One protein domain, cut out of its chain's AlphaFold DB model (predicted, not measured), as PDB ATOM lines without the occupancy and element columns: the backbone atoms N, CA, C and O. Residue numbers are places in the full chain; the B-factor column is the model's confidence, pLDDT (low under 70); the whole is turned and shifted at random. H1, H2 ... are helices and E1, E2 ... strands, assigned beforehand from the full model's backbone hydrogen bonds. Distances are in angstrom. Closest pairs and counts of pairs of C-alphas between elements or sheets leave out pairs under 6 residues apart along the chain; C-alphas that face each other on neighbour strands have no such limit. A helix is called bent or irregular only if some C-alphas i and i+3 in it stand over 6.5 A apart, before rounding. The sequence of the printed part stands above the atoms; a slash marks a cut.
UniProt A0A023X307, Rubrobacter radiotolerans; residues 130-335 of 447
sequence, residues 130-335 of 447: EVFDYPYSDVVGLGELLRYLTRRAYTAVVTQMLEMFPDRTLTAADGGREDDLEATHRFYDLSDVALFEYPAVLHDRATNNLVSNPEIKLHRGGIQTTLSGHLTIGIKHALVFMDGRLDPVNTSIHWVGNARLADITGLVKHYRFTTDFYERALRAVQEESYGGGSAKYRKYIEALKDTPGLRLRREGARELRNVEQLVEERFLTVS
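This is residues 130 to 335 of the 447 residues of a protein of Rubrobacter radiotolerans (UniProt A0A023X307). A strongly curled four-strand sheet, E1, E7, E2 and E6, forms the core, with helix H1 over it near the first residues of E2. The helical hairpin H4 and H5 lies beyond the other end of E2, while two small two-strand sheets, the hairpin E4 and E5 and the pair E3 and E8, add to the body, much of which is long loops. The printed part has 206 residues, with the order E1 H1 E2 H2 E3 E4 E5 H3 E6 E7 H4 H5 E8 H6; the class is mixed, and under half of the residues are in named elements. The whole is compact, with a radius of gyration of the C-alphas of 17.7 A and spans of 52 by 38 by 27 A.

The largest sheet runs E1, residues 130 to 133; E7, residues 260 to 270; E2, residues 156 to 163; E6, residues 235 to 241. E1 and E7 are antiparallel, with N 131 and O 269 2.8 A apart, within hydrogen-bond range. E7 and E2 are parallel, with N 162 and O 268 at 2.8 A. E2 and E6 are antiparallel, with N 159 and O 236 at 2.8 A. E7 bends by 89 degrees at residue 263. H1, residues 142 to 151, is on the sheet at a height of 9.9 A, over E2, and runs along the strands at 22 degrees on the local plane. E4, residues 193 to 196, and E5, residues 218 to 221, form an antiparallel hairpin, with N 194 and O 220 at 2.8 A. The closest C-alphas of E5 and E6, those of His 219 and Ile 235, are 5.8 A apart. H3, residues 222 to 228, only grazes the largest sheet with residues 222 to 224. It touches H5, residues 291 to 305, about perpendicular at 81 degrees, with C-alphas 228 and 299 closest at 4.9 A. H4, residues 277 to 286, and H5 touch as a helical hairpin, opposite ways at a steep tilt of 44 degrees; their closest C-alphas, 285 and 294, are 5.3 A apart. E3, residues 187 to 189, and E8, residues 317 to 319, are antiparallel, with N 318 and O 188 at 2.8 A. H2, residues 181 to 184, and H6, residues 324 to 328, touch no helix and are not on the largest sheet. Every O i to N i+4 pair is within hydrogen-bond range in H1, H3, H4 and H6, and 8 of 11 are in H5; H2 is too short for one.

E1 begins at C-alpha 130, (132.287, 156.456, 126.068), and H6 ends at C-alpha 328, (124.920, 155.715, 104.923). E7 measures 24.8 A, E2 21.7 A, E6 17.5 A, and H1 and H4 14.3 A each. H5 measures 21.8 A and is irregular, C-alphas 293 and 296 being 8.6 A apart.

The two C-alphas farthest apart, those of Arg 151 and Asp 306, are 54.1 A apart. The printed part has no cut. The long links are E2 to H2, E4 to E5, E6 to E7 and H5 to E8. Mean pLDDT of the printed part is 87.3; residues 172 to 177, 179, 199 to 206 and 305 to 309 are under 70.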
ATOM      1  N   GLU A 130     132.680 157.178 127.277       97.62
ATOM      2  CA  GLU A 130     132.287 156.456 126.068       97.62
ATOM      3  C   GLU A 130     130.899 155.809 126.193       97.62
ATOM      4  O   GLU A 130     130.559 155.196 127.204       97.62
ATOM      5  N   VAL A 131     130.102 155.874 125.122       97.31
ATOM      6  CA  VAL A 131     128.807 155.183 125.010       97.31
ATOM      7  C   VAL A 131     128.802 154.280 123.782       97.31
ATOM      8  O   VAL A 131     128.972 154.753 122.657       97.31
ATOM      9  N   PHE A 132     128.582 152.984 123.994       98.50
ATOM     10  CA  PHE A 132     128.501 151.992 122.925       98.50
ATOM     11  C   PHE A 132     127.121 151.973 122.260       98.50
ATOM     12  O   PHE A 132     126.089 152.072 122.925       98.50
ATOM     13  N   ASP A 133     127.118 151.796 120.944       98.19
ATOM     14  CA  ASP A 133     125.936 151.556 120.120       98.19
ATOM     15  C   ASP A 133     126.328 150.699 118.903       98.19
ATOM     16  O   ASP A 133     127.502 150.367 118.708       98.19
ATOM     17  N   TYR A 134     125.370 150.317 118.067       98.44
ATOM     18  CA  TYR A 134     125.643 149.550 116.851       98.44
ATOM     19  C   TYR A 134     124.527 149.719 115.812       98.44
ATOM     20  O   TYR A 134     123.409 150.096 116.162       98.44
ATOM     21  N   PRO A 135     124.813 149.457 114.522       97.00
ATOM     22  CA  PRO A 135     123.825 149.610 113.461       97.00
ATOM     23  C   PRO A 135     122.538 148.827 113.733       97.00
ATOM     24  O   PRO A 135     122.590 147.618 113.992       97.00
ATOM     25  N   TYR A 136     121.397 149.501 113.591       95.50
ATOM     26  CA  TYR A 136     120.054 148.954 113.777       95.50
ATOM     27  C   TYR A 136     119.784 148.423 115.190       95.50
ATOM     28  O   TYR A 136     119.039 147.455 115.342       95.50
ATOM     29  N   SER A 137     120.374 149.024 116.227       95.50
ATOM     30  CA  SER A 137     120.148 148.643 117.632       95.50
ATOM     31  C   SER A 137     118.700 148.845 118.112       95.50
ATOM     32  O   SER A 137     118.296 148.268 119.121       95.50
ATOM     33  N   ASP A 138     117.884 149.605 117.370       91.38
ATOM     34  CA  ASP A 138     116.433 149.734 117.565       91.38
ATOM     35  C   ASP A 138     115.639 148.497 117.096       91.38
ATOM     36  O   ASP A 138     114.502 148.297 117.526       91.38
ATOM     37  N   VAL A 139     116.231 147.664 116.233       92.19
ATOM     38  CA  VAL A 139     115.623 146.448 115.659       92.19
ATOM     39  C   VAL A 139     116.324 145.184 116.156       92.19
ATOM     40  O   VAL A 139     115.680 144.228 116.591       92.19
ATOM     41  N   VAL A 140     117.652 145.158 116.073       96.31
ATOM     42  CA  VAL A 140     118.497 144.058 116.527       96.31
ATOM     43  C   VAL A 140     118.817 144.313 117.993       96.31
ATOM     44  O   VAL A 140     119.714 145.080 118.297       96.31
ATOM     45  N   GLY A 141     118.081 143.695 118.917       97.06
ATOM     46  CA  GLY A 141     118.387 143.822 120.346       97.06
ATOM     47  C   GLY A 141     119.757 143.229 120.706       97.06
ATOM     48  O   GLY A 141     120.257 142.337 120.017       97.06
ATOM     49  N   LEU A 142     120.343 143.655 121.832       98.38
ATOM     50  CA  LEU A 142     121.718 143.282 122.202       98.38
ATOM     51  C   LEU A 142     121.933 141.761 122.256       98.38
ATOM     52  O   LEU A 142     122.940 141.265 121.759       98.38
ATOM     53  N   GLY A 143     120.967 141.004 122.782       98.31
ATOM     54  CA  GLY A 143     121.041 139.540 122.796       98.31
ATOM     55  C   GLY A 143     121.031 138.905 121.397       98.31
ATOM     56  O   GLY A 143     121.725 137.917 121.172       98.31
ATOM     57  N   GLU A 144     120.311 139.486 120.429       98.38
ATOM     58  CA  GLU A 144     120.338 139.026 119.030       98.38
ATOM     59  C   GLU A 144     121.690 139.307 118.376       98.38
ATOM     60  O   GLU A 144     122.219 138.442 117.671       98.38
ATOM     61  N   LEU A 145     122.285 140.473 118.656       98.69
ATOM     62  CA  LEU A 145     123.645 140.791 118.228       98.69
ATOM     63  C   LEU A 145     124.643 139.767 118.792       98.69
ATOM     64  O   LEU A 145     125.390 139.159 118.028       98.69
ATOM     65  N   LEU A 146     124.636 139.515 120.103       98.69
ATOM     66  CA  LEU A 146     125.556 138.552 120.726       98.69
ATOM     67  C   LEU A 146     125.397 137.144 120.153       98.69
ATOM     68  O   LEU A 146     126.385 136.452 119.881       98.69
ATOM     69  N   ARG A 147     124.157 136.728 119.897       98.50
ATOM     70  CA  ARG A 147     123.870 135.431 119.288       98.50
ATOM     71  C   ARG A 147     124.364 135.349 117.850       98.50
ATOM     72  O   ARG A 147     124.912 134.319 117.454       98.50
ATOM     73  N   TYR A 148     124.188 136.413 117.070       98.56
ATOM     74  CA  TYR A 148     124.740 136.524 115.722       98.56
ATOM     75  C   TYR A 148     126.261 136.363 115.736       98.56
ATOM     76  O   TYR A 148     126.789 135.503 115.027       98.56
ATOM     77  N   LEU A 149     126.942 137.121 116.599       98.62
ATOM     78  CA  LEU A 149     128.397 137.088 116.721       98.62
ATOM     79  C   LEU A 149     128.901 135.695 117.127       98.62
ATOM     80  O   LEU A 149     129.823 135.159 116.510       98.62
ATOM     81  N   THR A 150     128.242 135.077 118.110       98.06
ATOM     82  CA  THR A 150     128.587 133.742 118.623       98.06
ATOM     83  C   THR A 150     128.395 132.658 117.566       98.06
ATOM     84  O   THR A 150     129.304 131.868 117.323       98.06
ATOM     85  N   ARG A 151     127.244 132.627 116.874       97.75
ATOM     86  CA  ARG A 151     126.978 131.637 115.808       97.75
ATOM     87  C   ARG A 151     127.968 131.740 114.655       97.75
ATOM     88  O   ARG A 151     128.239 130.747 113.990       97.75
ATOM     89  N   ARG A 152     128.473 132.946 114.401       97.50
ATOM     90  CA  ARG A 152     129.469 133.214 113.366       97.50
ATOM     91  C   ARG A 152     130.897 132.964 113.837       97.50
ATOM     92  O   ARG A 152     131.791 133.132 113.017       97.50
ATOM     93  N   ALA A 153     131.120 132.562 115.092       97.25
ATOM     94  CA  ALA A 153     132.437 132.366 115.701       97.25
ATOM     95  C   ALA A 153     133.333 133.617 115.621       97.25
ATOM     96  O   ALA A 153     134.525 133.531 115.312       97.25
ATOM     97  N   TYR A 154     132.753 134.803 115.816       98.38
ATOM     98  CA  TYR A 154     133.529 136.023 116.040       98.38
ATOM     99  C   TYR A 154     133.942 136.115 117.508       98.38
ATOM    100  O   TYR A 154     133.235 135.616 118.380       98.38
ATOM    101  N   THR A 155     135.069 136.772 117.778       98.19
ATOM    102  CA  THR A 155     135.562 136.998 119.147       98.19
ATOM    103  C   THR A 155     135.819 138.464 119.476       98.19
ATOM    104  O   THR A 155     136.045 138.788 120.636       98.19
ATOM    105  N   ALA A 156     135.727 139.376 118.507       97.88
ATOM    106  CA  ALA A 156     135.734 140.809 118.780       97.88
ATOM    107  C   ALA A 156     134.974 141.596 117.710       97.88
ATOM    108  O   ALA A 156     134.881 141.170 116.558       97.88
ATOM    109  N   VAL A 157     134.475 142.771 118.081       98.25
ATOM    110  CA  VAL A 157     133.879 143.747 117.163       98.25
ATOM    111  C   VAL A 157     134.774 144.980 117.109       98.25
ATOM    112  O   VAL A 157     135.105 145.557 118.145       98.25
ATOM    113  N   VAL A 158     135.149 145.403 115.900       97.00
ATOM    114  CA  VAL A 158     135.778 146.715 115.702       97.00
ATOM    115  C   VAL A 158     134.711 147.774 115.935       97.00
ATOM    116  O   VAL A 158     133.676 147.772 115.275       97.00
ATOM    117  N   THR A 159     134.942 148.684 116.867       97.94
ATOM    118  CA  THR A 159     134.069 149.835 117.095       97.94
ATOM    119  C   THR A 159     134.746 151.096 116.589       97.94
ATOM    120  O   THR A 159     135.924 151.322 116.873       97.94
ATOM    121  N   GLN A 160     134.014 151.886 115.810       97.50
ATOM    122  CA  GLN A 160     134.482 153.173 115.310       97.50
ATOM    123  C   GLN A 160     134.161 154.240 116.350       97.50
ATOM    124  O   GLN A 160     133.035 154.310 116.844       97.50
ATOM    125  N   MET A 161     135.157 155.039 116.711       96.88
ATOM    126  CA  MET A 161     135.014 156.086 117.717       96.88
ATOM    127  C   MET A 161     134.550 157.380 117.057       96.88
ATOM    128  O   MET A 161     135.212 157.874 116.149       96.88
ATOM    129  N   LEU A 162     133.431 157.922 117.527       96.88
ATOM    130  CA  LEU A 162     132.828 159.154 117.036       96.88
ATOM    131  C   LEU A 162     132.872 160.219 118.128       96.88
ATOM    132  O   LEU A 162     132.218 160.076 119.163       96.88
ATOM    133  N   GLU A 163     133.628 161.291 117.912       95.94
ATOM    134  CA  GLU A 163     133.610 162.440 118.814       95.94
ATOM    135  C   GLU A 163     132.254 163.144 118.777       95.94
ATOM    136  O   GLU A 163     131.834 163.661 117.740       95.94
ATOM    137  N   MET A 164     131.623 163.217 119.945       95.94
ATOM    138  CA  MET A 164     130.380 163.945 120.153       95.94
ATOM    139  C   MET A 164     130.678 165.278 120.836       95.94
ATOM    140  O   MET A 164     131.413 165.327 121.825       95.94
ATOM    141  N   PHE A 165     130.111 166.366 120.323       93.12
ATOM    142  CA  PHE A 165     130.343 167.712 120.850       93.12
ATOM    143  C   PHE A 165     129.100 168.608 120.753       93.12
ATOM    144  O   PHE A 165     128.194 168.331 119.955       93.12
ATOM    145  N   PRO A 166     129.017 169.673 121.572       91.12
ATOM    146  CA  PRO A 166     127.860 170.549 121.583       91.12
ATOM    147  C   PRO A 166     127.957 171.643 120.516       91.12
ATOM    148  O   PRO A 166     129.035 171.997 120.037       91.12
ATOM    149  N   ASP A 167     126.814 172.241 120.183       88.56
ATOM    150  CA  ASP A 167     126.736 173.436 119.332       88.56
ATOM    151  C   ASP A 167     126.956 174.718 120.135       88.56
ATOM    152  O   ASP A 167     126.137 175.636 120.154       88.56
ATOM    153  N   ARG A 168     128.061 174.760 120.874       83.88
ATOM    154  CA  ARG A 168     128.499 175.959 121.577       83.88
ATOM    155  C   ARG A 168     130.008 176.006 121.659       83.88
ATOM    156  O   ARG A 168     130.701 175.005 121.489       83.88
ATOM    157  N   THR A 169     130.501 177.200 121.922       82.75
ATOM    158  CA  THR A 169     131.899 177.416 122.257       82.75
ATOM    159  C   THR A 169     132.128 176.960 123.695       82.75
ATOM    160  O   THR A 169     131.425 177.427 124.588       82.75
ATOM    161  N   LEU A 170     133.090 176.064 123.914       79.12
ATOM    162  CA  LEU A 170     133.502 175.656 125.260       79.12
ATOM    163  C   LEU A 170     134.528 176.647 125.790       79.12
ATOM    164  O   LEU A 170     135.540 176.867 125.127       79.12
ATOM    165  N   THR A 171     134.296 177.243 126.951       73.38
ATOM    166  CA  THR A 171     135.211 178.247 127.518       73.38
ATOM    167  C   THR A 171     135.929 177.722 128.755       73.38
ATOM    168  O   THR A 171     135.436 176.831 129.431       73.38
ATOM    169  N   ALA A 172     137.089 178.293 129.096       65.38
ATOM    170  CA  ALA A 172     137.777 177.949 130.348       65.38
ATOM    171  C   ALA A 172     136.993 178.379 131.606       65.38
ATOM    172  O   ALA A 172     137.314 177.935 132.702       65.38
ATOM    173  N   ALA A 173     135.990 179.251 131.448       60.62
ATOM    174  CA  ALA A 173     135.072 179.657 132.507       60.62
ATOM    175  C   ALA A 173     133.838 178.742 132.604       60.62
ATOM    176  O   ALA A 173     132.997 178.954 133.480       60.62
ATOM    177  N   ASP A 174     133.709 177.751 131.715       67.38
ATOM    178  CA  ASP A 174     132.626 176.782 131.783       67.38
ATOM    179  C   ASP A 174     132.811 175.936 133.046       67.38
ATOM    180  O   ASP A 174     133.707 175.105 133.147       67.38
ATOM    181  N   GLY A 175     131.943 176.166 134.025       57.56
ATOM    182  CA  GLY A 175     131.825 175.357 135.227       57.56
ATOM    183  C   GLY A 175     130.448 174.710 135.299       57.56
ATOM    184  O   GLY A 175     129.467 175.234 134.769       57.56
ATOM    185  N   GLY A 176     130.360 173.582 135.996       57.09
ATOM    186  CA  GLY A 176     129.084 172.958 136.334       57.09
ATOM    187  C   GLY A 176     128.724 171.727 135.507       57.09
ATOM    188  O   GLY A 176     129.419 171.326 134.574       57.09
ATOM    189  N   ARG A 177     127.625 171.103 135.932       62.00
ATOM    190  CA  ARG A 177     127.137 169.807 135.461       62.00
ATOM    191  C   ARG A 177     126.310 169.949 134.190       62.00
ATOM    192  O   ARG A 177     125.410 170.783 134.128       62.00
ATOM    193  N   GLU A 178     126.556 169.076 133.223       71.50
ATOM    194  CA  GLU A 178     125.671 168.877 132.077       71.50
ATOM    195  C   GLU A 178     124.786 167.661 132.349       71.50
ATOM    196  O   GLU A 178     125.262 166.530 132.384       71.50
ATOM    197  N   ASP A 179     123.493 167.888 132.590       66.50
ATOM    198  CA  ASP A 179     122.600 166.808 133.027       66.50
ATOM    199  C   ASP A 179     122.205 165.834 131.896       66.50
ATOM    200  O   ASP A 179     121.875 164.684 132.185       66.50
ATOM    201  N   ASP A 180     122.270 166.250 130.621       82.38
ATOM    202  CA  ASP A 180     122.032 165.372 129.462       82.38
ATOM    203  C   ASP A 180     123.063 165.598 128.347       82.38
ATOM    204  O   ASP A 180     122.862 166.392 127.422       82.38
ATOM    205  N   LEU A 181     124.179 164.869 128.430       85.31
ATOM    206  CA  LEU A 181     125.251 164.917 127.436       85.31
ATOM    207  C   LEU A 181     124.787 164.500 126.037       85.31
ATOM    208  O   LEU A 181     125.313 165.007 125.061       85.31
ATOM    209  N   GLU A 182     123.798 163.614 125.886       84.00
ATOM    210  CA  GLU A 182     123.354 163.180 124.551       84.00
ATOM    211  C   GLU A 182     122.513 164.262 123.867       84.00
ATOM    212  O   GLU A 182     122.629 164.468 122.659       84.00
ATOM    213  N   ALA A 183     121.698 164.986 124.638       86.88
ATOM    214  CA  ALA A 183     120.922 166.105 124.118       86.88
ATOM    215  C   ALA A 183     121.791 167.334 123.803       86.88
ATOM    216  O   ALA A 183     121.469 168.110 122.895       86.88
ATOM    217  N   THR A 184     122.883 167.544 124.540       89.12
ATOM    218  CA  THR A 184     123.792 168.675 124.310       89.12
ATOM    219  C   THR A 184     124.856 168.341 123.267       89.12
ATOM    220  O   THR A 184     125.018 169.098 122.312       89.12
ATOM    221  N   HIS A 185     125.525 167.193 123.386       93.38
ATOM    222  CA  HIS A 185     126.606 166.729 122.513       93.38
ATOM    223  C   HIS A 185     126.059 165.842 121.397       93.38
ATOM    224  O   HIS A 185     126.278 164.632 121.345       93.38
ATOM    225  N   ARG A 186     125.309 166.467 120.497       93.81
ATOM    226  CA  ARG A 186     124.620 165.784 119.396       93.81
ATOM    227  C   ARG A 186     125.303 165.949 118.040       93.81
ATOM    228  O   ARG A 186     124.834 165.381 117.059       93.81
ATOM    229  N   PHE A 187     126.366 166.751 117.965       96.00
ATOM    230  CA  PHE A 187     127.089 167.003 116.724       96.00
ATOM    231  C   PHE A 187     128.342 166.139 116.633       96.00
ATOM    232  O   PHE A 187     128.986 165.860 117.644       96.00
ATOM    233  N   TYR A 188     128.673 165.746 115.408       96.50
ATOM    234  CA  TYR A 188     129.900 165.048 115.041       96.50
ATOM    235  C   TYR A 188     130.451 165.619 113.728       96.50
ATOM    236  O   TYR A 188     129.748 166.337 113.014       96.50
ATOM    237  N   ASP A 189     131.705 165.316 113.393       95.19
ATOM    238  CA  ASP A 189     132.346 165.752 112.147       95.19
ATOM    239  C   ASP A 189     133.290 164.655 111.637       95.19
ATOM    240  O   ASP A 189     134.179 164.206 112.361       95.19
ATOM    241  N   LEU A 190     133.086 164.229 110.391       95.00
ATOM    242  CA  LEU A 190     133.863 163.163 109.749       95.00
ATOM    243  C   LEU A 190     134.937 163.690 108.791       95.00
ATOM    244  O   LEU A 190     135.698 162.896 108.247       95.00
ATOM    245  N   SER A 191     135.010 165.007 108.575       91.62
ATOM    246  CA  SER A 191     135.805 165.619 107.495       91.62
ATOM    247  C   SER A 191     137.294 165.277 107.568       91.62
ATOM    248  O   SER A 191     137.942 165.132 106.537       91.62
ATOM    249  N   ASP A 192     137.819 165.103 108.784       90.81
ATOM    250  CA  ASP A 192     139.233 164.801 109.032       90.81
ATOM    251  C   ASP A 192     139.469 163.339 109.450       90.81
ATOM    252  O   ASP A 192     140.510 163.012 110.028       90.81
ATOM    253  N   VAL A 193     138.500 162.447 109.224       93.00
ATOM    254  CA  VAL A 193     138.663 161.012 109.491       93.00
ATOM    255  C   VAL A 193     139.329 160.350 108.287       93.00
ATOM    256  O   VAL A 193     138.777 160.286 107.192       93.00
ATOM    257  N   ALA A 194     140.530 159.823 108.505       90.62
ATOM    258  CA  ALA A 194     141.287 159.055 107.531       90.62
ATOM    259  C   ALA A 194     141.056 157.550 107.726       90.62
ATOM    260  O   ALA A 194     141.074 157.042 108.852       90.62
ATOM    261  N   LEU A 195     140.878 156.842 106.610       90.56
ATOM    262  CA  LEU A 195     140.617 155.405 106.558       90.56
ATOM    263  C   LEU A 195     141.884 154.647 106.158       90.56
ATOM    264  O   LEU A 195     142.572 155.035 105.215       90.56
ATOM    265  N   PHE A 196     142.168 153.545 106.845       86.38
ATOM    266  CA  PHE A 196     143.311 152.676 106.568       86.38
ATOM    267  C   PHE A 196     142.869 151.214 106.468       86.38
ATOM    268  O   PHE A 196     141.945 150.786 107.160       86.38
ATOM    269  N   GLU A 197     143.547 150.433 105.630       83.94
ATOM    270  CA  GLU A 197     143.314 148.990 105.513       83.94
ATOM    271  C   GLU A 197     143.664 148.243 106.801       83.94
ATOM    272  O   GLU A 197     144.528 148.669 107.564       83.94
ATOM    273  N   TYR A 198     143.026 147.096 107.027       74.75
ATOM    274  CA  TYR A 198     143.379 146.184 108.109       74.75
ATOM    275  C   TYR A 198     144.218 145.022 107.531       74.75
ATOM    276  O   TYR A 198     143.733 144.343 106.629       74.75
ATOM    277  N   PRO A 199     145.444 144.742 108.020       66.00
ATOM    278  CA  PRO A 199     146.137 145.397 109.128       66.00
ATOM    279  C   PRO A 199     146.951 146.621 108.671       66.00
ATOM    280  O   PRO A 199     147.892 146.494 107.888       66.00
ATOM    281  N   ALA A 200     146.670 147.810 109.216       54.56
ATOM    282  CA  ALA A 200     147.580 148.943 109.068       54.56
ATOM    283  C   ALA A 200     148.713 148.749 110.072       54.56
ATOM    284  O   ALA A 200     148.494 148.800 111.283       54.56
ATOM    285  N   VAL A 201     149.907 148.492 109.547       49.94
ATOM    286  CA  VAL A 201     151.163 148.242 110.262       49.94
ATOM    287  C   VAL A 201     151.491 149.400 111.202       49.94
ATOM    288  O   VAL A 201     152.243 150.294 110.837       49.94
ATOM    289  N   LEU A 202     150.936 149.418 112.411       47.28
ATOM    290  CA  LEU A 202     151.282 150.400 113.429       47.28
ATOM    291  C   LEU A 202     151.534 149.679 114.753       47.28
ATOM    292  O   LEU A 202     150.609 149.376 115.498       47.28
ATOM    293  N   HIS A 203     152.834 149.471 114.989       45.19
ATOM    294  CA  HIS A 203     153.503 148.924 116.174       45.19
ATOM    295  C   HIS A 203     153.570 147.394 116.289       45.19
ATOM    296  O   HIS A 203     152.738 146.765 116.921       45.19
ATOM    297  N   ASP A 204     154.616 146.831 115.673       39.25
ATOM    298  CA  ASP A 204     155.579 145.829 116.189       39.25
ATOM    299  C   ASP A 204     155.124 144.608 117.020       39.25
ATOM    300  O   ASP A 204     155.943 143.884 117.577       39.25
ATOM    301  N   ARG A 205     153.837 144.279 117.060       50.72
ATOM    302  CA  ARG A 205     153.363 142.918 117.318       50.72
ATOM    303  C   ARG A 205     152.190 142.686 116.395       50.72
ATOM    304  O   ARG A 205     151.182 143.381 116.480       50.72
ATOM    305  N   ALA A 206     152.330 141.740 115.471       61.16
ATOM    306  CA  ALA A 206     151.196 141.278 114.694       61.16
ATOM    307  C   ALA A 206     150.113 140.862 115.695       61.16
ATOM    308  O   ALA A 206     150.283 139.876 116.405       61.16
ATOM    309  N   THR A 207     149.017 141.624 115.772       78.38
ATOM    310  CA  THR A 207     147.884 141.294 116.647       78.38
ATOM    311  C   THR A 207     147.324 139.916 116.319       78.38
ATOM    312  O   THR A 207     146.597 139.355 117.121       78.38
ATOM    313  N   ASN A 208     147.675 139.342 115.161       86.81
ATOM    314  CA  ASN A 208     147.201 138.040 114.709       86.81
ATOM    315  C   ASN A 208     145.663 137.996 114.651       86.81
ATOM    316  O   ASN A 208     145.033 136.964 114.868       86.81
ATOM    317  N   ASN A 209     145.056 139.155 114.381       90.19
ATOM    318  CA  ASN A 209     143.618 139.269 114.219       90.19
ATOM    319  C   ASN A 209     143.225 138.868 112.797       90.19
ATOM    320  O   ASN A 209     143.810 139.344 111.823       90.19
ATOM    321  N   LEU A 210     142.189 138.043 112.685       91.31
ATOM    322  CA  LEU A 210     141.577 137.660 111.421       91.31
ATOM    323  C   LEU A 210     140.412 138.601 111.109       91.31
ATOM    324  O   LEU A 210     139.415 138.629 111.831       91.31
ATOM    325  N   VAL A 211     140.525 139.347 110.014       90.00
ATOM    326  CA  VAL A 211     139.485 140.266 109.541       90.00
ATOM    327  C   VAL A 211     138.480 139.498 108.694       90.00
ATOM    328  O   VAL A 211     138.825 139.005 107.624       90.00
ATOM    329  N   SER A 212     137.229 139.412 109.146       93.00
ATOM    330  CA  SER A 212     136.192 138.674 108.407       93.00
ATOM    331  C   SER A 212     135.489 139.507 107.332       93.00
ATOM    332  O   SER A 212     134.805 138.943 106.483       93.00
ATOM    333  N   ASN A 213     135.637 140.835 107.362       93.25
ATOM    334  CA  ASN A 213     135.093 141.744 106.358       93.25
ATOM    335  C   ASN A 213     136.151 142.793 105.957       93.25
ATOM    336  O   ASN A 213     136.437 143.687 106.755       93.25
ATOM    337  N   PRO A 214     136.722 142.721 104.739       88.94
ATOM    338  CA  PRO A 214     137.775 143.638 104.288       88.94
ATOM    339  C   PRO A 214     137.289 145.082 104.073       88.94
ATOM    340  O   PRO A 214     138.101 145.993 103.908       88.94
ATOM    341  N   GLU A 215     135.976 145.322 104.083       90.19
ATOM    342  CA  GLU A 215     135.403 146.671 104.020       90.19
ATOM    343  C   GLU A 215     135.487 147.401 105.372       90.19
ATOM    344  O   GLU A 215     135.227 148.599 105.446       90.19
ATOM    345  N   ILE A 216     135.857 146.708 106.455       92.31
ATOM    346  CA  ILE A 216     136.123 147.340 107.750       92.31
ATOM    347  C   ILE A 216     137.483 148.032 107.690       92.31
ATOM    348  O   ILE A 216     138.524 147.385 107.570       92.31
ATOM    349  N   LYS A 217     137.466 149.363 107.804       90.19
ATOM    350  CA  LYS A 217     138.668 150.199 107.815       90.19
ATOM    351  C   LYS A 217     139.027 150.639 109.226       90.19
ATOM    352  O   LYS A 217     138.174 150.802 110.096       90.19
ATOM    353  N   LEU A 218     140.313 150.865 109.441       89.75
ATOM    354  CA  LEU A 218     140.827 151.513 110.635       89.75
ATOM    355  C   LEU A 218     140.673 153.024 110.488       89.75
ATOM    356  O   LEU A 218     141.190 153.604 109.536       89.75
ATOM    357  N   HIS A 219     139.992 153.658 111.437       92.88
ATOM    358  CA  HIS A 219     139.842 155.109 111.467       92.88
ATOM    359  C   HIS A 219     140.978 155.755 112.254       92.88
ATOM    360  O   HIS A 219     141.405 155.260 113.305       92.88
ATOM    361  N   ARG A 220     141.468 156.889 111.756       90.50
ATOM    362  CA  ARG A 220     142.365 157.797 112.479       90.50
ATOM    363  C   ARG A 220     142.020 159.235 112.145       90.50
ATOM    364  O   ARG A 220     141.405 159.488 111.118       90.50
ATOM    365  N   GLY A 221     142.470 160.180 112.956       89.56
ATOM    366  CA  GLY A 221     142.230 161.594 112.674       89.56
ATOM    367  C   GLY A 221     141.084 162.152 113.511       89.56
ATOM    368  O   GLY A 221     141.117 162.046 114.740       89.56
ATOM    369  N   GLY A 222     140.126 162.788 112.846       90.62
ATOM    370  CA  GLY A 222     138.969 163.431 113.462       90.62
ATOM    371  C   GLY A 222     139.322 164.688 114.257       90.62
ATOM    372  O   GLY A 222     140.476 165.126 114.313       90.62
ATOM    373  N   ILE A 223     138.316 165.248 114.930       88.88
ATOM    374  CA  ILE A 223     138.427 166.505 115.687       88.88
ATOM    375  C   ILE A 223     139.570 166.481 116.698       88.88
ATOM    376  O   ILE A 223     140.286 167.469 116.851       88.88
ATOM    377  N   GLN A 224     139.787 165.353 117.379       88.31
ATOM    378  CA  GLN A 224     140.891 165.244 118.330       88.31
ATOM    379  C   GLN A 224     142.245 165.527 117.673       88.31
ATOM    380  O   GLN A 224     143.088 166.182 118.293       88.31
ATOM    381  N   THR A 225     142.444 165.058 116.442       88.62
ATOM    382  CA  THR A 225     143.664 165.293 115.666       88.62
ATOM    383  C   THR A 225     143.728 166.729 115.177       88.62
ATOM    384  O   THR A 225     144.761 167.365 115.359       88.62
ATOM    385  N   THR A 226     142.630 167.272 114.650       86.06
ATOM    386  CA  THR A 226     142.557 168.672 114.200       86.06
ATOM    387  C   THR A 226     142.957 169.642 115.310       86.06
ATOM    388  O   THR A 226     143.723 170.571 115.083       86.06
ATOM    389  N   LEU A 227     142.477 169.404 116.531       83.44
ATOM    390  CA  LEU A 227     142.717 170.291 117.668       83.44
ATOM    391  C   LEU A 227     144.091 170.116 118.309       83.44
ATOM    392  O   LEU A 227     144.664 171.074 118.816       83.44
ATOM    393  N   SER A 228     144.603 168.886 118.355       82.81
ATOM    394  CA  SER A 228     145.870 168.600 119.038       82.81
ATOM    395  C   SER A 228     147.077 168.557 118.105       82.81
ATOM    396  O   SER A 228     148.207 168.495 118.587       82.81
ATOM    397  N   GLY A 229     146.870 168.484 116.790       81.62
ATOM    398  CA  GLY A 229     147.908 168.147 115.814       81.62
ATOM    399  C   GLY A 229     148.467 166.722 115.952       81.62
ATOM    400  O   GLY A 229     149.414 166.375 115.254       81.62
ATOM    401  N   HIS A 230     147.923 165.889 116.850       79.81
ATOM    402  CA  HIS A 230     148.381 164.519 117.083       79.81
ATOM    403  C   HIS A 230     147.409 163.520 116.465       79.81
ATOM    404  O   HIS A 230     146.242 163.457 116.862       79.81
ATOM    405  N   LEU A 231     147.907 162.697 115.539       82.38
ATOM    406  CA  LEU A 231     147.108 161.655 114.900       82.38
ATOM    407  C   LEU A 231     146.546 160.692 115.952       82.38
ATOM    408  O   LEU A 231     147.288 159.971 116.622       82.38
ATOM    409  N   THR A 232     145.227 160.693 116.090       84.88
ATOM    410  CA  THR A 232     144.508 159.899 117.088       84.88
ATOM    411  C   THR A 232     143.950 158.630 116.453       84.88
ATOM    412  O   THR A 232     143.492 158.653 115.312       84.88
ATOM    413  N   ILE A 233     144.014 157.514 117.183       88.19
ATOM    414  CA  ILE A 233     143.362 156.259 116.798       88.19
ATOM    415  C   ILE A 233     141.854 156.439 116.993       88.19
ATOM    416  O   ILE A 233     141.421 156.768 118.092       88.19
ATOM    417  N   GLY A 234     141.079 156.228 115.933       92.31
ATOM    418  CA  GLY A 234     139.620 156.367 115.914       92.31
ATOM    419  C   GLY A 234     138.885 155.031 116.003       92.31
ATOM    420  O   GLY A 234     137.743 154.941 115.571       92.31
ATOM    421  N   ILE A 235     139.539 153.983 116.511       93.56
ATOM    422  CA  ILE A 235     138.940 152.658 116.700       93.56
ATOM    423  C   ILE A 235     139.132 152.152 118.124       93.56
ATOM    424  O   ILE A 235     140.080 152.532 118.814       93.56
ATOM    425  N   LYS A 236     138.280 151.217 118.533       94.94
ATOM    426  CA  LYS A 236     138.451 150.406 119.742       94.94
ATOM    427  C   LYS A 236     137.849 149.027 119.516       94.94
ATOM    428  O   LYS A 236     136.810 148.911 118.877       94.94
ATOM    429  N   HIS A 237     138.445 147.973 120.048       95.62
ATOM    430  CA  HIS A 237     137.835 146.640 120.033       95.62
ATOM    431  C   HIS A 237     136.964 146.430 121.277       95.62
ATOM    432  O   HIS A 237     137.232 145.534 122.056       95.62
ATOM    433  N   ALA A 238     135.959 147.280 121.508       96.38
ATOM    434  CA  ALA A 238     135.297 147.389 122.815       96.38
ATOM    435  C   ALA A 238     134.436 146.175 123.219       96.38
ATOM    436  O   ALA A 238     134.264 145.920 124.410       96.38
ATOM    437  N   LEU A 239     133.882 145.434 122.253       98.44
ATOM    438  CA  LEU A 239     133.042 144.257 122.497       98.44
ATOM    439  C   LEU A 239     133.813 142.991 122.121       98.44
ATOM    440  O   LEU A 239     134.110 142.776 120.943       98.44
ATOM    441  N   VAL A 240     134.135 142.163 123.116       98.25
ATOM    442  CA  VAL A 240     135.021 140.996 122.962       98.25
ATOM    443  C   VAL A 240     134.448 139.757 123.635       98.25
ATOM    444  O   VAL A 240     133.702 139.857 124.606       98.25
ATOM    445  N   PHE A 241     134.818 138.587 123.128       98.25
ATOM    446  CA  PHE A 241     134.515 137.290 123.713       98.25
ATOM    447  C   PHE A 241     135.791 136.687 124.302       98.25
ATOM    448  O   PHE A 241     136.752 136.424 123.578       98.25
ATOM    449  N   MET A 242     135.808 136.458 125.615       97.00
ATOM    450  CA  MET A 242     136.992 135.957 126.320       97.00
ATOM    451  C   MET A 242     137.054 134.421 126.270       97.00
ATOM    452  O   MET A 242     136.777 133.747 127.259       97.00
ATOM    453  N   ASP A 243     137.430 133.849 125.128       95.56
ATOM    454  CA  ASP A 243     137.555 132.391 124.915       95.56
ATOM    455  C   ASP A 243     138.815 131.748 125.535       95.56
ATOM    456  O   ASP A 243     139.054 130.552 125.368       95.56
ATOM    457  N   GLY A 244     139.642 132.537 126.226       94.06
ATOM    458  CA  GLY A 244     140.935 132.110 126.766       94.06
ATOM    459  C   GLY A 244     142.083 132.109 125.749       94.06
ATOM    460  O   GLY A 244     143.214 131.820 126.133       94.06
ATOM    461  N   ARG A 245     141.823 132.441 124.476       94.31
ATOM    462  CA  ARG A 245     142.832 132.611 123.414       94.31
ATOM    463  C   ARG A 245     142.997 134.070 123.002       94.31
ATOM    464  O   ARG A 245     144.109 134.475 122.660       94.31
ATOM    465  N   LEU A 246     141.903 134.833 123.021       94.69
ATOM    466  CA  LEU A 246     141.907 136.273 122.796       94.69
ATOM    467  C   LEU A 246     142.863 136.948 123.784       94.69
ATOM    468  O   LEU A 246     142.810 136.691 124.987       94.69
ATOM    469  N   ASP A 247     143.718 137.818 123.259       92.50
ATOM    470  CA  ASP A 247     144.667 138.617 124.028       92.50
ATOM    471  C   ASP A 247     144.095 140.033 124.237       92.50
ATOM    472  O   ASP A 247     144.153 140.870 123.326       92.50
ATOM    473  N   PRO A 248     143.446 140.312 125.382       92.81
ATOM    474  CA  PRO A 248     142.813 141.601 125.627       92.81
ATOM    475  C   PRO A 248     143.843 142.702 125.906       92.81
ATOM    476  O   PRO A 248     144.824 142.483 126.611       92.81
ATOM    477  N   VAL A 249     143.555 143.937 125.477       89.25
ATOM    478  CA  VAL A 249     144.428 145.102 125.741       89.25
ATOM    479  C   VAL A 249     145.843 144.877 125.174       89.25
ATOM    480  O   VAL A 249     146.853 145.254 125.771       89.25
ATOM    481  N   ASN A 250     145.930 144.244 124.002       83.69
ATOM    482  CA  ASN A 250     147.200 144.006 123.327       83.69
ATOM    483  C   ASN A 250     147.771 145.350 122.851       83.69
ATOM    484  O   ASN A 250     147.152 146.034 122.047       83.69
ATOM    485  N   THR A 251     148.948 145.754 123.335       76.62
ATOM    486  CA  THR A 251     149.606 147.052 123.043       76.62
ATOM    487  C   THR A 251     148.907 148.290 123.626       76.62
ATOM    488  O   THR A 251     149.579 149.201 124.106       76.62
ATOM    489  N   SER A 252     147.574 148.366 123.601       84.75
ATOM    490  CA  SER A 252     146.794 149.430 124.249       84.75
ATOM    491  C   SER A 252     145.323 149.031 124.398       84.75
ATOM    492  O   SER A 252     144.868 148.080 123.770       84.75
ATOM    493  N   ILE A 253     144.539 149.844 125.110       86.44
ATOM    494  CA  ILE A 253     143.079 149.691 125.235       86.44
ATOM    495  C   ILE A 253     142.324 149.592 123.891       86.44
ATOM    496  O   ILE A 253     141.272 148.957 123.812       86.44
ATOM    497  N   HIS A 254     142.851 150.181 122.816       90.12
ATOM    498  CA  HIS A 254     142.190 150.186 121.506       90.12
ATOM    499  C   HIS A 254     142.256 148.835 120.783       90.12
ATOM    500  O   HIS A 254     141.509 148.605 119.826       90.12
ATOM    501  N   TRP A 255     143.135 147.939 121.228       90.94
ATOM    502  CA  TRP A 255     143.541 146.760 120.479       90.94
ATOM    503  C   TRP A 255     143.373 145.477 121.291       90.94
ATOM    504  O   TRP A 255     143.512 145.439 122.513       90.94
ATOM    505  N   VAL A 256     143.094 144.411 120.555       92.62
ATOM    506  CA  VAL A 256     143.131 143.024 121.017       92.62
ATOM    507  C   VAL A 256     144.032 142.230 120.086       92.62
ATOM    508  O   VAL A 256     144.248 142.648 118.944       92.62
ATOM    509  N   GLY A 257     144.536 141.101 120.564       91.38
ATOM    510  CA  GLY A 257     145.232 140.105 119.763       91.38
ATOM    511  C   GLY A 257     144.469 138.783 119.683       91.38
ATOM    512  O   GLY A 257     143.576 138.512 120.487       91.38
ATOM    513  N   ASN A 258     144.839 137.948 118.714       93.31
ATOM    514  CA  ASN A 258     144.267 136.628 118.440       93.31
ATOM    515  C   ASN A 258     142.741 136.638 118.251       93.31
ATOM    516  O   ASN A 258     142.061 135.658 118.558       93.31
ATOM    517  N   ALA A 259     142.184 137.746 117.764       94.44
ATOM    518  CA  ALA A 259     140.748 137.900 117.605       94.44
ATOM    519  C   ALA A 259     140.287 137.558 116.185       94.44
ATOM    520  O   ALA A 259     140.904 137.951 115.195       94.44
ATOM    521  N   ARG A 260     139.132 136.903 116.069       95.94
ATOM    522  CA  ARG A 260     138.390 136.815 114.813       95.94
ATOM    523  C   ARG A 260     137.362 137.935 114.787       95.94
ATOM    524  O   ARG A 260     136.346 137.875 115.481       95.94
ATOM    525  N   LEU A 261     137.660 138.971 114.015       96.38
ATOM    526  CA  LEU A 261     136.875 140.196 113.980       96.38
ATOM    527  C   LEU A 261     135.546 139.964 113.268       96.38
ATOM    528  O   LEU A 261     135.504 139.293 112.232       96.38
ATOM    529  N   ALA A 262     134.485 140.533 113.830       98.19
ATOM    530  CA  ALA A 262     133.149 140.514 113.264       98.19
ATOM    531  C   ALA A 262     133.101 141.139 111.871       98.19
ATOM    532  O   ALA A 262     133.934 141.962 111.500       98.19
ATOM    533  N   ASP A 263     132.097 140.748 111.097       97.69
ATOM    534  CA  ASP A 263     131.850 141.281 109.760       97.69
ATOM    535  C   ASP A 263     131.063 142.602 109.755       97.69
ATOM    536  O   ASP A 263     130.688 143.105 108.694       97.69
ATOM    537  N   ILE A 264     130.859 143.183 110.936       98.00
ATOM    538  CA  ILE A 264     130.255 144.494 111.162       98.00
ATOM    539  C   ILE A 264     131.140 145.334 112.083       98.00
ATOM    540  O   ILE A 264     131.957 144.795 112.834       98.00
ATOM    541  N   THR A 265     130.915 146.644 112.090       98.38
ATOM    542  CA  THR A 265     131.468 147.551 113.100       98.38
ATOM    543  C   THR A 265     130.408 147.992 114.103       98.38
ATOM    544  O   THR A 265     129.264 148.242 113.726       98.38
ATOM    545  N   GLY A 266     130.808 148.173 115.360       98.38
ATOM    546  CA  GLY A 266     130.034 148.928 116.348       98.38
ATOM    547  C   GLY A 266     130.401 150.415 116.353       98.38
ATOM    548  O   GLY A 266     131.303 150.851 115.636       98.38
ATOM    549  N   LEU A 267     129.733 151.178 117.206       98.56
ATOM    550  CA  LEU A 267     129.966 152.599 117.436       98.56
ATOM    551  C   LEU A 267     130.379 152.817 118.892       98.56
ATOM    552  O   LEU A 267     129.764 152.273 119.806       98.56
ATOM    553  N   VAL A 268     131.381 153.661 119.108       98.25
ATOM    554  CA  VAL A 268     131.675 154.253 120.415       98.25
ATOM    555  C   VAL A 268     131.542 155.763 120.279       98.25
ATOM    556  O   VAL A 268     132.371 156.416 119.655       98.25
ATOM    557  N   LYS A 269     130.485 156.329 120.858       97.69
ATOM    558  CA  LYS A 269     130.310 157.780 120.988       97.69
ATOM    559  C   LYS A 269     131.204 158.265 122.127       97.69
ATOM    560  O   LYS A 269     131.070 157.776 123.244       97.69
ATOM    561  N   HIS A 270     132.109 159.195 121.853       96.06
ATOM    562  CA  HIS A 270     133.119 159.664 122.803       96.06
ATOM    563  C   HIS A 270     132.830 161.116 123.211       96.06
ATOM    564  O   HIS A 270     132.952 162.041 122.404       96.06
ATOM    565  N   TYR A 271     132.451 161.306 124.476       94.00
ATOM    566  CA  TYR A 271     131.984 162.565 125.072       94.00
ATOM    567  C   TYR A 271     133.106 163.275 125.827       94.00
ATOM    568  O   TYR A 271     133.000 163.605 127.006       94.00
ATOM    569  N   ARG A 272     134.225 163.496 125.139       88.56
ATOM    570  CA  ARG A 272     135.447 164.020 125.757       88.56
ATOM    571  C   ARG A 272     135.355 165.496 126.154       88.56
ATOM    572  O   ARG A 272     136.019 165.908 127.105       88.56
ATOM    573  N   PHE A 273     134.623 166.281 125.363       86.75
ATOM    574  CA  PHE A 273     134.652 167.746 125.362       86.75
ATOM    575  C   PHE A 273     133.506 168.358 126.175       86.75
ATOM    576  O   PHE A 273     132.693 169.105 125.642       86.75
ATOM    577  N   THR A 274     133.465 168.032 127.460       85.50
ATOM    578  CA  THR A 274     132.524 168.585 128.443       85.50
ATOM    579  C   THR A 274     132.967 169.960 128.951       85.50
ATOM    580  O   THR A 274     134.071 170.428 128.652       85.50
ATOM    581  N   THR A 275     132.120 170.616 129.748       80.25
ATOM    582  CA  THR A 275     132.421 171.904 130.411       80.25
ATOM    583  C   THR A 275     133.731 171.891 131.195       80.25
ATOM    584  O   THR A 275     134.541 172.802 131.068       80.25
ATOM    585  N   ASP A 276     133.993 170.819 131.938       80.69
ATOM    586  CA  ASP A 276     135.180 170.637 132.779       80.69
ATOM    587  C   ASP A 276     136.426 170.148 132.006       80.69
ATOM    588  O   ASP A 276     137.461 169.820 132.597       80.69
ATOM    589  N   PHE A 277     136.370 170.101 130.668       84.88
ATOM    590  CA  PHE A 277     137.455 169.580 129.834       84.88
ATOM    591  C   PHE A 277     138.796 170.285 130.072       84.88
ATOM    592  O   PHE A 277     139.837 169.621 130.097       84.88
ATOM    593  N   TYR A 278     138.796 171.609 130.259       82.56
ATOM    594  CA  TYR A 278     140.027 172.375 130.478       82.56
ATOM    595  C   TYR A 278     140.722 171.982 131.791       82.56
ATOM    596  O   TYR A 278     141.919 171.685 131.794       82.56
ATOM    597  N   GLU A 279     139.970 171.896 132.889       82.81
ATOM    598  CA  GLU A 279     140.489 171.496 134.203       82.81
ATOM    599  C   GLU A 279     141.025 170.059 134.181       82.81
ATOM    600  O   GLU A 279     142.129 169.781 134.668       82.81
ATOM    601  N   ARG A 280     140.294 169.147 133.529       86.25
ATOM    602  CA  ARG A 280     140.740 167.767 133.284       86.25
ATOM    603  C   ARG A 280     142.027 167.712 132.472       86.25
ATOM    604  O   ARG A 280     142.921 166.925 132.791       86.25
ATOM    605  N   ALA A 281     142.143 168.532 131.428       85.75
ATOM    606  CA  ALA A 281     143.340 168.579 130.601       85.75
ATOM    607  C   ALA A 281     144.560 169.054 131.402       85.75
ATOM    608  O   ALA A 281     145.624 168.441 131.288       85.75
ATOM    609  N   LEU A 282     144.406 170.082 132.247       86.25
ATOM    610  CA  LEU A 282     145.463 170.557 133.146       86.25
ATOM    611  C   LEU A 282     145.934 169.452 134.099       86.25
ATOM    612  O   LEU A 282     147.135 169.181 134.169       86.25
ATOM    613  N   ARG A 283     144.998 168.757 134.761       86.50
ATOM    614  CA  ARG A 283     145.307 167.635 135.666       86.50
ATOM    615  C   ARG A 283     146.040 166.510 134.937       86.50
ATOM    616  O   ARG A 283     147.076 166.040 135.400       86.50
ATOM    617  N   ALA A 284     145.562 166.128 133.752       86.44
ATOM    618  CA  ALA A 284     146.178 165.087 132.932       86.44
ATOM    619  C   ALA A 284     147.629 165.411 132.531       86.44
ATOM    620  O   ALA A 284     148.444 164.494 132.397       86.44
ATOM    621  N   VAL A 285     147.957 166.690 132.311       86.69
ATOM    622  CA  VAL A 285     149.335 167.134 132.045       86.69
ATOM    623  C   VAL A 285     150.182 167.120 133.308       86.69
ATOM    624  O   VAL A 285     151.292 166.603 133.254       86.69
ATOM    625  N   GLN A 286     149.663 167.631 134.425       87.75
ATOM    626  CA  GLN A 286     150.377 167.658 135.704       87.75
ATOM    627  C   GLN A 286     150.756 166.251 136.190       87.75
ATOM    628  O   GLN A 286     151.846 166.052 136.715       87.75
ATOM    629  N   GLU A 287     149.867 165.278 135.998       85.50
ATOM    630  CA  GLU A 287     150.064 163.893 136.436       85.50
ATOM    631  C   GLU A 287     150.810 163.016 135.406       85.50
ATOM    632  O   GLU A 287     151.161 161.874 135.700       85.50
ATOM    633  N   GLU A 288     151.033 163.514 134.182       85.94
ATOM    634  CA  GLU A 288     151.575 162.739 133.053       85.94
ATOM    635  C   GLU A 288     150.853 161.396 132.802       85.94
ATOM    636  O   GLU A 288     151.467 160.386 132.438       85.94
ATOM    637  N   SER A 289     149.533 161.373 133.001       77.12
ATOM    638  CA  SER A 289     148.721 160.146 133.038       77.12
ATOM    639  C   SER A 289     148.611 159.406 131.694       77.12
ATOM    640  O   SER A 289     148.198 158.242 131.647       77.12
ATOM    641  N   TYR A 290     148.994 160.045 130.582       79.81
ATOM    642  CA  TYR A 290     148.804 159.529 129.224       79.81
ATOM    643  C   TYR A 290     150.101 159.474 128.404       79.81
ATOM    644  O   TYR A 290     151.130 160.041 128.772       79.81
ATOM    645  N   GLY A 291     150.047 158.766 127.268       73.50
ATOM    646  CA  GLY A 291     151.200 158.525 126.395       73.50
ATOM    647  C   GLY A 291     151.953 159.802 125.999       73.50
ATOM    648  O   GLY A 291     151.354 160.866 125.827       73.50
ATOM    649  N   GLY A 292     153.282 159.692 125.885       74.19
ATOM    650  CA  GLY A 292     154.162 160.820 125.558       74.19
ATOM    651  C   GLY A 292     154.173 161.933 126.614       74.19
ATOM    652  O   GLY A 292     154.333 163.099 126.257       74.19
ATOM    653  N   GLY A 293     153.923 161.607 127.889       75.75
ATOM    654  CA  GLY A 293     153.819 162.588 128.978       75.75
ATOM    655  C   GLY A 293     152.640 163.543 128.785       75.75
ATOM    656  O   GLY A 293     152.791 164.757 128.925       75.75
ATOM    657  N   SER A 294     151.495 163.015 128.339       80.88
ATOM    658  CA  SER A 294     150.286 163.794 128.031       80.88
ATOM    659  C   SER A 294     150.472 164.859 126.933       80.88
ATOM    660  O   SER A 294     149.819 165.904 126.959       80.88
ATOM    661  N   ALA A 295     151.320 164.597 125.927       80.81
ATOM    662  CA  ALA A 295     151.606 165.527 124.820       80.81
ATOM    663  C   ALA A 295     150.347 166.050 124.107       80.81
ATOM    664  O   ALA A 295     150.229 167.249 123.855       80.81
ATOM    665  N   LYS A 296     149.364 165.170 123.878       83.50
ATOM    666  CA  LYS A 296     148.067 165.536 123.292       83.50
ATOM    667  C   LYS A 296     147.318 166.581 124.134       83.50
ATOM    668  O   LYS A 296     146.792 167.545 123.591       83.50
ATOM    669  N   TYR A 297     147.309 166.426 125.460       84.25
ATOM    670  CA  TYR A 297     146.641 167.366 126.368       84.25
ATOM    671  C   TYR A 297     147.362 168.707 126.465       84.25
ATOM    672  O   TYR A 297     146.700 169.739 126.525       84.25
ATOM    673  N   ARG A 298     148.699 168.717 126.392       85.19
ATOM    674  CA  ARG A 298     149.468 169.968 126.294       85.19
ATOM    675  C   ARG A 298     149.046 170.792 125.078       85.19
ATOM    676  O   ARG A 298     148.903 172.002 125.206       85.19
ATOM    677  N   LYS A 299     148.776 170.139 123.942       83.69
ATOM    678  CA  LYS A 299     148.269 170.808 122.737       83.69
ATOM    679  C   LYS A 299     146.839 171.314 122.869       83.69
ATOM    680  O   LYS A 299     146.575 172.423 122.427       83.69
ATOM    681  N   TYR A 300     145.949 170.577 123.537       83.25
ATOM    682  CA  TYR A 300     144.623 171.114 123.863       83.25
ATOM    683  C   TYR A 300     144.722 172.367 124.732       83.25
ATOM    684  O   TYR A 300     144.091 173.368 124.423       83.25
ATOM    685  N   ILE A 301     145.549 172.336 125.779       82.19
ATOM    686  CA  ILE A 301     145.764 173.497 126.648       82.19
ATOM    687  C   ILE A 301     146.340 174.674 125.855       82.19
ATOM    688  O   ILE A 301     145.884 175.791 126.046       82.19
ATOM    689  N   GLU A 302     147.320 174.448 124.977       80.06
ATOM    690  CA  GLU A 302     147.898 175.488 124.110       80.06
ATOM    691  C   GLU A 302     146.836 176.115 123.195       80.06
ATOM    692  O   GLU A 302     146.682 177.331 123.194       80.06
ATOM    693  N   ALA A 303     146.022 175.298 122.519       73.56
ATOM    694  CA  ALA A 303     144.918 175.780 121.686       73.56
ATOM    695  C   ALA A 303     143.852 176.564 122.483       73.56
ATOM    696  O   ALA A 303     143.202 177.454 121.941       73.56
ATOM    697  N   LEU A 304     143.687 176.246 123.770       71.88
ATOM    698  CA  LEU A 304     142.736 176.882 124.688       71.88
ATOM    699  C   LEU A 304     143.300 178.110 125.425       71.88
ATOM    700  O   LEU A 304     142.537 178.822 126.070       71.88
ATOM    701  N   LYS A 305     144.618 178.358 125.375       68.44
ATOM    702  CA  LYS A 305     145.266 179.478 126.085       68.44
ATOM    703  C   LYS A 305     145.022 180.826 125.407       68.44
ATOM    704  O   LYS A 305     144.787 181.807 126.105       68.44
ATOM    705  N   ASP A 306     145.058 180.852 124.075       57.06
ATOM    706  CA  ASP A 306     145.053 182.098 123.290       57.06
ATOM    707  C   ASP A 306     143.674 182.447 122.705       57.06
ATOM    708  O   ASP A 306     143.450 183.564 122.240       57.06
ATOM    709  N   THR A 307     142.723 181.509 122.749       56.28
ATOM    710  CA  THR A 307     141.322 181.734 122.370       56.28
ATOM    711  C   THR A 307     140.451 181.385 123.575       56.28
ATOM    712  O   THR A 307     140.455 180.222 123.973       56.28
ATOM    713  N   PRO A 308     139.666 182.316 124.158       58.31
ATOM    714  CA  PRO A 308     138.847 182.048 125.350       58.31
ATOM    715  C   PRO A 308     137.657 181.103 125.081       58.31
ATOM    716  O   PRO A 308     136.689 181.080 125.834       58.31
ATOM    717  N   GLY A 309     137.707 180.325 124.001       67.06
ATOM    718  CA  GLY A 309     136.627 179.482 123.552       67.06
ATOM    719  C   GLY A 309     137.039 178.492 122.463       67.06
ATOM    720  O   GLY A 309     137.573 178.879 121.428       67.06
ATOM    721  N   LEU A 310     136.732 177.214 122.663       74.81
ATOM    722  CA  LEU A 310     136.886 176.151 121.678       74.81
ATOM    723  C   LEU A 310     135.582 175.954 120.919       74.81
ATOM    724  O   LEU A 310     134.616 175.403 121.452       74.81
ATOM    725  N   ARG A 311     135.553 176.383 119.658       83.31
ATOM    726  CA  ARG A 311     134.440 176.079 118.761       83.31
ATOM    727  C   ARG A 311     134.724 174.779 118.017       83.31
ATOM    728  O   ARG A 311     135.553 174.745 117.114       83.31
ATOM    729  N   LEU A 312     134.017 173.720 118.402       86.00
ATOM    730  CA  LEU A 312     134.167 172.384 117.815       86.00
ATOM    731  C   LEU A 312     133.380 172.224 116.513       86.00
ATOM    732  O   LEU A 312     133.825 171.546 115.591       86.00
ATOM    733  N   ARG A 313     132.218 172.881 116.419       87.94
ATOM    734  CA  ARG A 313     131.368 172.812 115.234       87.94
ATOM    735  C   ARG A 313     131.984 173.580 114.065       87.94
ATOM    736  O   ARG A 313     132.161 174.797 114.136       87.94
ATOM    737  N   ARG A 314     132.242 172.854 112.979       87.62
ATOM    738  CA  ARG A 314     132.752 173.356 111.695       87.62
ATOM    739  C   ARG A 314     131.723 173.134 110.588       87.62
ATOM    740  O   ARG A 314     130.666 172.563 110.836       87.62
ATOM    741  N   GLU A 315     132.028 173.584 109.375       88.44
ATOM    742  CA  GLU A 315     131.130 173.465 108.216       88.44
ATOM    743  C   GLU A 315     130.715 172.010 107.924       88.44
ATOM    744  O   GLU A 315     129.554 171.757 107.622       88.44
ATOM    745  N   GLY A 316     131.628 171.047 108.105       88.06
ATOM    746  CA  GLY A 316     131.357 169.616 107.910       88.06
ATOM    747  C   GLY A 316     130.607 168.924 109.055       88.06
ATOM    748  O   GLY A 316     130.296 167.738 108.950       88.06
ATOM    749  N   ALA A 317     130.309 169.630 110.149       94.44
ATOM    750  CA  ALA A 317     129.667 169.031 111.311       94.44
ATOM    751  C   ALA A 317     128.170 168.776 111.082       94.44
ATOM    752  O   ALA A 317     127.437 169.631 110.575       94.44
ATOM    753  N   ARG A 318     127.689 167.617 111.533       95.81
ATOM    754  CA  ARG A 318     126.298 167.169 111.379       95.81
ATOM    755  C   ARG A 318     125.717 166.767 112.725       95.81
ATOM    756  O   ARG A 318     126.434 166.296 113.600       95.81
ATOM    757  N   GLU A 319     124.414 166.961 112.889       96.19
ATOM    758  CA  GLU A 319     123.670 166.426 114.032       96.19
ATOM    759  C   GLU A 319     123.406 164.930 113.805       96.19
ATOM    760  O   GLU A 319     122.973 164.526 112.717       96.19
ATOM    761  N   LEU A 320     123.682 164.107 114.816       95.81
ATOM    762  CA  LEU A 320     123.417 162.673 114.794       95.81
ATOM    763  C   LEU A 320     121.949 162.419 115.125       95.81
ATOM    764  O   LEU A 320     121.508 162.646 116.250       95.81
ATOM    765  N   ARG A 321     121.190 161.923 114.146       93.06
ATOM    766  CA  ARG A 321     119.758 161.619 114.325       93.06
ATOM    767  C   ARG A 321     119.506 160.163 114.696       93.06
ATOM    768  O   ARG A 321     118.572 159.867 115.430       93.06
ATOM    769  N   ASN A 322     120.313 159.264 114.147       91.81
ATOM    770  CA  ASN A 322     120.299 157.828 114.404       91.81
ATOM    771  C   ASN A 322     121.635 157.219 113.959       91.81
ATOM    772  O   ASN A 322     122.444 157.890 113.317       91.81
ATOM    773  N   VAL A 323     121.864 155.953 114.305       94.44
ATOM    774  CA  VAL A 323     123.109 155.247 113.972       94.44
ATOM    775  C   VAL A 323     123.180 154.912 112.479       94.44
ATOM    776  O   VAL A 323     124.267 154.895 111.905       94.44
ATOM    777  N   GLU A 324     122.044 154.705 111.814       93.00
ATOM    778  CA  GLU A 324     121.980 154.317 110.398       93.00
ATOM    779  C   GLU A 324     122.555 155.399 109.482       93.00
ATOM    780  O   GLU A 324     123.197 155.078 108.482       93.00
ATOM    781  N   GLN A 325     122.428 156.669 109.872       94.06
ATOM    782  CA  GLN A 325     123.094 157.794 109.218       94.06
ATOM    783  C   GLN A 325     124.605 157.553 109.053       94.06
ATOM    784  O   GLN A 325     125.176 157.881 108.016       94.06
ATOM    785  N   LEU A 326     125.258 156.920 110.031       96.69
ATOM    786  CA  LEU A 326     126.690 156.615 109.978       96.69
ATOM    787  C   LEU A 326     127.007 155.426 109.060       96.69
ATOM    788  O   LEU A 326     128.116 155.337 108.540       96.69
ATOM    789  N   VAL A 327     126.048 154.526 108.822       94.69
ATOM    790  CA  VAL A 327     126.173 153.472 107.797       94.69
ATOM    791  C   VAL A 327     126.064 154.087 106.401       94.69
ATOM    792  O   VAL A 327     126.879 153.791 105.527       94.69
ATOM    793  N   GLU A 328     125.097 154.983 106.189       90.56
ATOM    794  CA  GLU A 328     124.920 155.715 104.923       90.56
ATOM    795  C   GLU A 328     126.153 156.563 104.575       90.56
ATOM    796  O   GLU A 328     126.586 156.609 103.422       90.56
ATOM    797  N   GLU A 329     126.754 157.189 105.587       93.56
ATOM    798  CA  GLU A 329     127.977 157.991 105.477       93.56
ATOM    799  C   GLU A 329     129.258 157.152 105.407       93.56
ATOM    800  O   GLU A 329     130.346 157.712 105.293       93.56
ATOM    801  N   ARG A 330     129.139 155.815 105.430       91.44
ATOM    802  CA  ARG A 330     130.256 154.853 105.387       91.44
ATOM    803  C   ARG A 330     131.248 155.002 106.540       91.44
ATOM    804  O   ARG A 330     132.400 154.592 106.427       91.44
ATOM    805  N   PHE A 331     130.797 155.577 107.646       95.81
ATOM    806  CA  PHE A 331     131.538 155.575 108.895       95.81
ATOM    807  C   PHE A 331     131.402 154.223 109.604       95.81
ATOM    808  O   PHE A 331     132.351 153.756 110.218       95.81
ATOM    809  N   LEU A 332     130.243 153.569 109.499       97.25
ATOM    810  CA  LEU A 332     130.024 152.213 110.003       97.25
ATOM    811  C   LEU A 332     129.855 151.221 108.851       97.25
ATOM    812  O   LEU A 332     129.204 151.509 107.847       97.25
ATOM    813  N   THR A 333     130.390 150.018 109.039       95.94
ATOM    814  CA  THR A 333     130.328 148.916 108.079       95.94
ATOM    815  C   THR A 333     129.394 147.825 108.595       95.94
ATOM    816  O   THR A 333     129.496 147.389 109.741       95.94
ATOM    817  N   VAL A 334     128.506 147.334 107.730       95.69
ATOM    818  CA  VAL A 334     127.637 146.175 107.986       95.69
ATOM    819  C   VAL A 334     127.773 145.156 106.856       95.69
ATOM    820  O   VAL A 334     128.001 145.530 105.706       95.69
ATOM    821  N   SER A 335     127.626 143.867 107.160       95.00
ATOM    822  CA  SER A 335     127.621 142.807 106.151       95.00
ATOM    823  C   SER A 335     126.215 142.544 105.613       95.00
ATOM    824  O   SER A 335     125.205 142.877 106.237       95.00
TER     825      SER A 335